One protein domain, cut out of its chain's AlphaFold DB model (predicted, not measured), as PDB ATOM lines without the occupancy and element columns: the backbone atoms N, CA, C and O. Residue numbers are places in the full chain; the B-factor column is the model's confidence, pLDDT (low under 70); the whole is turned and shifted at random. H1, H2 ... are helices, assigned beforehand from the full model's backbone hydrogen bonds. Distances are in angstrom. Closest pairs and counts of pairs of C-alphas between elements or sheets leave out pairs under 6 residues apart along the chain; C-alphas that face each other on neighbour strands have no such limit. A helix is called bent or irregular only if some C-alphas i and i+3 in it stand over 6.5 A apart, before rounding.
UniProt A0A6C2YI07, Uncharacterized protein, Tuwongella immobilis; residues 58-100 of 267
ATOM      1  N   ALA A  58     164.572 240.607 206.368       47.00
ATOM      2  CA  ALA A  58     163.460 241.529 206.589       47.00
ATOM      3  C   ALA A  58     162.125 240.966 206.035       47.00
ATOM      4  O   ALA A  58     162.113 240.378 204.945       47.00
ATOM      5  N   PRO A  59     160.990 241.184 206.730       53.72
ATOM      6  CA  PRO A  59     159.719 240.474 206.510       53.72
ATOM      7  C   PRO A  59     159.128 240.615 205.095       53.72
ATOM      8  O   PRO A  59     158.351 239.774 204.650       53.72
ATOM      9  N   ALA A  60     159.514 241.651 204.344       53.09
ATOM     10  CA  ALA A  60     159.082 241.827 202.959       53.09
ATOM     11  C   ALA A  60     159.810 240.894 201.969       53.09
ATOM     12  O   ALA A  60     159.216 240.454 200.985       53.09
ATOM     13  N   LYS A  61     161.083 240.553 202.227       52.19
ATOM     14  CA  LYS A  61     161.896 239.695 201.343       52.19
ATOM     15  C   LYS A  61     161.719 238.205 201.648       52.19
ATOM     16  O   LYS A  61     161.806 237.390 200.731       52.19
ATOM     17  N   SER A  62     161.396 237.843 202.892       55.41
ATOM     18  CA  SER A  62     161.118 236.452 203.280       55.41
ATOM     19  C   SER A  62     159.864 235.888 202.592       55.41
ATOM     20  O   SER A  62     159.868 234.739 202.158       55.41
ATOM     21  N   ASN A  63     158.833 236.707 202.359       57.16
ATOM     22  CA  ASN A  63     157.592 236.275 201.702       57.16
ATOM     23  C   ASN A  63     157.758 235.866 200.225       57.16
ATOM     24  O   ASN A  63     157.042 234.985 199.747       57.16
ATOM     25  N   LEU A  64     158.689 236.480 199.489       60.66
ATOM     26  CA  LEU A  64     158.967 236.123 198.091       60.66
ATOM     27  C   LEU A  64     159.772 234.823 197.991       60.66
ATOM     28  O   LEU A  64     159.442 233.957 197.178       60.66
ATOM     29  N   VAL A  65     160.771 234.652 198.862       62.66
ATOM     30  CA  VAL A  65     161.589 233.431 198.920       62.66
ATOM     31  C   VAL A  65     160.742 232.233 199.364       62.66
ATOM     32  O   VAL A  65     160.794 231.193 198.711       62.66
ATOM     33  N   SER A  66     159.875 232.400 200.375       67.81
ATOM     34  CA  SER A  66     158.920 231.367 200.822       67.81
ATOM     35  C   SER A  66     158.055 230.853 199.673       67.81
ATOM     36  O   SER A  66     157.980 229.653 199.402       67.81
ATOM     37  N   LYS A  67     157.445 231.782 198.925       73.69
ATOM     38  CA  LYS A  67     156.561 231.459 197.799       73.69
ATOM     39  C   LYS A  67     157.303 230.724 196.688       73.69
ATOM     40  O   LYS A  67     156.758 229.773 196.128       73.69
ATOM     41  N   HIS A  68     158.532 231.134 196.377       72.56
ATOM     42  CA  HIS A  68     159.337 230.469 195.356       72.56
ATOM     43  C   HIS A  68     159.765 229.063 195.773       72.56
ATOM     44  O   HIS A  68     159.603 228.138 194.978       72.56
ATOM     45  N   VAL A  69     160.229 228.878 197.010       75.94
ATOM     46  CA  VAL A  69     160.637 227.559 197.515       75.94
ATOM     47  C   VAL A  69     159.441 226.609 197.566       75.94
ATOM     48  O   VAL A  69     159.504 225.536 196.970       75.94
ATOM     49  N   CYS A  70     158.310 227.022 198.152       76.12
ATOM     50  CA  CYS A  70     157.100 226.194 198.178       76.12
ATOM     51  C   CYS A  70     156.627 225.813 196.768       76.12
ATOM     52  O   CYS A  70     156.236 224.668 196.540       76.12
ATOM     53  N   ARG A  71     156.694 226.742 195.804       80.38
ATOM     54  CA  ARG A  71     156.305 226.473 194.413       80.38
ATOM     55  C   ARG A  71     157.242 225.474 193.736       80.38
ATOM     56  O   ARG A  71     156.755 224.584 193.042       80.38
ATOM     57  N   ILE A  72     158.554 225.604 193.927       83.62
ATOM     58  CA  ILE A  72     159.541 224.680 193.350       83.62
ATOM     59  C   ILE A  72     159.347 223.282 193.940       83.62
ATOM     60  O   ILE A  72     159.161 222.328 193.186       83.62
ATOM     61  N   THR A  73     159.280 223.163 195.269       80.88
ATOM     62  CA  THR A  73     159.085 221.871 195.942       80.88
ATOM     63  C   THR A  73     157.760 221.217 195.548       80.88
ATOM     64  O   THR A  73     157.712 220.015 195.296       80.88
ATOM     65  N   PHE A  74     156.682 221.998 195.425       83.44
ATOM     66  CA  PHE A  74     155.390 221.482 194.974       83.44
ATOM     67  C   PHE A  74     155.451 220.935 193.541       83.44
ATOM     68  O   PHE A  74     154.943 219.848 193.270       83.44
ATOM     69  N   LEU A  75     156.108 221.652 192.625       84.38
ATOM     70  CA  LEU A  75     156.273 221.198 191.244       84.38
ATOM     71  C   LEU A  75     157.158 219.950 191.142       84.38
ATOM     72  O   LEU A  75     156.880 219.078 190.319       84.38
ATOM     73  N   GLU A  76     158.195 219.832 191.969       87.88
ATOM     74  CA  GLU A  76     159.020 218.623 192.037       87.88
ATOM     75  C   GLU A  76     158.232 217.412 192.537       87.88
ATOM     76  O   GLU A  76     158.309 216.338 191.935       87.88
ATOM     77  N   GLU A  77     157.425 217.575 193.586       84.44
ATOM     78  CA  GLU A  77     156.578 216.494 194.094       84.44
ATOM     79  C   GLU A  77     155.487 216.111 193.087       84.44
ATOM     80  O   GLU A  77     155.257 214.922 192.873       84.44
ATOM     81  N   LEU A  78     154.885 217.069 192.373       82.94
ATOM     82  CA  LEU A  78     153.962 216.758 191.276       82.94
ATOM     83  C   LEU A  78     154.643 215.994 190.136       82.94
ATOM     84  O   LEU A  78     154.048 215.073 189.578       82.94
ATOM     85  N   ARG A  79     155.893 216.327 189.795       85.19
ATOM     86  CA  ARG A  79     156.665 215.569 188.796       85.19
ATOM     87  C   ARG A  79     156.948 214.146 189.273       85.19
ATOM     88  O   ARG A  79     156.753 213.212 188.503       85.19
ATOM     89  N   ARG A  80     157.331 213.963 190.541       83.38
ATOM     90  CA  ARG A  80     157.530 212.629 191.140       83.38
ATOM     91  C   ARG A  80     156.239 211.816 191.145       83.38
ATOM     92  O   ARG A  80     156.253 210.657 190.742       83.38
ATOM     93  N   LEU A  81     155.126 212.432 191.540       79.06
ATOM     94  CA  LEU A  81     153.807 211.800 191.520       79.06
ATOM     95  C   LEU A  81     153.368 211.448 190.100       79.06
ATOM     96  O   LEU A  81     152.771 210.397 189.915       79.06
ATOM     97  N   ARG A  82     153.704 212.263 189.094       85.38
ATOM     98  CA  ARG A  82     153.436 211.943 187.686       85.38
ATOM     99  C   ARG A  82     154.247 210.737 187.211       85.38
ATOM    100  O   ARG A  82     153.682 209.868 186.561       85.38
ATOM    101  N   CYS A  83     155.528 210.648 187.572       82.81
ATOM    102  CA  CYS A  83     156.369 209.494 187.227       82.81
ATOM    103  C   CYS A  83     155.915 208.195 187.911       82.81
ATOM    104  O   CYS A  83     156.140 207.113 187.385       82.81
ATOM    105  N   VAL A  84     155.278 208.298 189.079       89.31
ATOM    106  CA  VAL A  84     154.772 207.157 189.864       89.31
ATOM    107  C   VAL A  84     153.247 206.999 189.713       89.31
ATOM    108  O   VAL A  84     152.625 206.170 190.377       89.31
ATOM    109  N   GLY A  85     152.628 207.787 188.828       86.56
ATOM    110  CA  GLY A  85     151.176 207.940 188.743       86.56
ATOM    111  C   GLY A  85     150.465 206.633 188.426       86.56
ATOM    112  O   GLY A  85     149.450 206.325 189.045       86.56
ATOM    113  N   GLU A  86     151.043 205.820 187.544       77.00
ATOM    114  CA  GLU A  86     150.496 204.509 187.185       77.00
ATOM    115  C   GLU A  86     150.507 203.536 188.370       77.00
ATOM    116  O   GLU A  86     149.498 202.885 188.638       77.00
ATOM    117  N   MET A  87     151.591 203.500 189.156       82.62
ATOM    118  CA  MET A  87     151.658 202.658 190.359       82.62
ATOM    119  C   MET A  87     150.667 203.123 191.434       82.62
ATOM    120  O   MET A  87     150.010 202.304 192.074       82.62
ATOM    121  N   LEU A  88     150.515 204.438 191.629       83.38
ATOM    122  CA  LEU A  88     149.544 204.980 192.584       83.38
ATOM    123  C   LEU A  88     148.100 204.694 192.164       83.38
ATOM    124  O   LEU A  88     147.279 204.346 193.014       83.38
ATOM    125  N   LEU A  89     147.796 204.789 190.868       79.69
ATOM    126  CA  LEU A  89     146.488 204.426 190.325       79.69
ATOM    127  C   LEU A  89     146.191 202.942 190.539       79.69
ATOM    128  O   LEU A  89     145.103 202.614 191.011       79.69
ATOM    129  N   GLN A  90     147.154 202.053 190.288       78.00
ATOM    130  CA  GLN A  90     146.991 200.620 190.555       78.00
ATOM    131  C   GLN A  90     146.676 200.349 192.034       78.00
ATOM    132  O   GLN A  90     145.734 199.619 192.341       78.00
ATOM    133  N   VAL A  91     147.395 200.990 192.962       83.06
ATOM    134  CA  VAL A  91     147.125 200.856 194.404       83.06
ATOM    135  C   VAL A  91     145.725 201.365 194.762       83.06
ATOM    136  O   VAL A  91     144.998 200.694 195.496       83.06
ATOM    137  N   LEU A  92     145.312 202.520 194.231       84.19
ATOM    138  CA  LEU A  92     143.981 203.080 194.486       84.19
ATOM    139  C   LEU A  92     142.859 202.186 193.939       84.19
ATOM    140  O   LEU A  92     141.848 202.003 194.619       84.19
ATOM    141  N   VAL A  93     143.048 201.583 192.762       82.31
ATOM    142  CA  VAL A  93     142.098 200.626 192.173       82.31
ATOM    143  C   VAL A  93     141.964 199.380 193.049       82.31
ATOM    144  O   VAL A  93     140.843 198.972 193.349       82.31
ATOM    145  N   VAL A  94     143.076 198.820 193.539       80.00
ATOM    146  CA  VAL A  94     143.049 197.657 194.444       80.00
ATOM    147  C   VAL A  94     142.313 197.985 195.746       80.00
ATOM    148  O   VAL A  94     141.498 197.187 196.213       80.00
ATOM    149  N   VAL A  95     142.538 199.169 196.323       78.94
ATOM    150  CA  VAL A  95     141.828 199.610 197.539       78.94
ATOM    151  C   VAL A  95     140.328 199.781 197.273       78.94
ATOM    152  O   VAL A  95     139.511 199.331 198.082       78.94
ATOM    153  N   ALA A  96     139.950 200.369 196.137       71.00
ATOM    154  CA  ALA A  96     138.549 200.532 195.752       71.00
ATOM    155  C   ALA A  96     137.849 199.177 195.546       71.00
ATOM    156  O   ALA A  96     136.746 198.963 196.053       71.00
ATOM    157  N   GLN A  97     138.511 198.229 194.880       70.31
ATOM    158  CA  GLN A  97     137.995 196.874 194.664       70.31
ATOM    159  C   GLN A  97     137.872 196.088 195.978       70.31
ATOM    160  O   GLN A  97     136.860 195.421 196.211       70.31
ATOM    161  N   ALA A  98     138.847 196.217 196.882       64.94
ATOM    162  CA  ALA A  98     138.788 195.599 198.204       64.94
ATOM    163  C   ALA A  98     137.614 196.143 199.037       64.94
ATOM    164  O   ALA A  98     136.915 195.357 199.681       64.94
ATOM    165  N   GLY A  99     137.360 197.455 198.977       65.69
ATOM    166  CA  GLY A  99     136.218 198.099 199.636       65.69
ATOM    167  C   GLY A  99     134.858 197.739 199.022       65.69
ATOM    168  O   GLY A  99     133.866 197.628 199.745       65.69
ATOM    169  N   ALA A 100     134.810 197.504 197.707       52.94
ATOM    170  CA  ALA A 100     133.605 197.065 197.003       52.94
ATOM    171  C   ALA A 100     133.267 195.590 197.276       52.94
ATOM    172  O   ALA A 100     132.090 195.216 197.295       52.94
TER     173      ALA A 100
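AT A GLANCE: This is residues 58 to 100 of the 267 residues of an uncharacterized protein of Tuwongella immobilis (UniProt A0A6C2YI07). Two helices, H1 and H2, meet at their ends in a wide open V, the longer arm H1 and the shorter arm H2 joined at a corner at Val 84. Nothing folds back on either arm, and there is no core. The printed part has 43 residues with two named helices, H1 then H2 along the chain, and no named strand; its class is all helix. The whole is extended, with a radius of gyration of the C-alphas of 17.3 A and spans of 54 by 20 by 6 A.

HOW THE PARTS SIT: H1, residues 59 to 83, is the longest helix, with 25 residues. H2, residues 85 to 100, follows it after a tight link of 1 residue, Val 84. H1 and H2 meet only through their link: the only C-alphas of the two within 8 A of each other are under 6 residues apart along the chain. Residues 58 to 100 stand free, with no C-alpha 8 or more residues away along the chain within 10 A. In H2 every O i to N i+4 pair is within hydrogen-bond range, and in H1 19 of 21 are. Neither helix is bent or irregular.

IN THESE COORDINATES: H1 runs from C-alpha 59 at (159.719, 240.474, 206.510) to C-alpha 83 at (156.369, 209.494, 187.227), 36.6 A from first to last C-alpha. H2 runs 22.3 A from Gly 85 to Ala 100, whose C-alpha is at (133.605, 197.065, 197.003).

THE WHOLE: The two C-alphas farthest apart, those of Ala 58 and Ala 100, are 54.4 A apart. The printed part has no cut and no long link. The mean pLDDT of the printed part is 74.5, and the model's confidence is low, under 70, at residues 58 to 66 and 98 to 100.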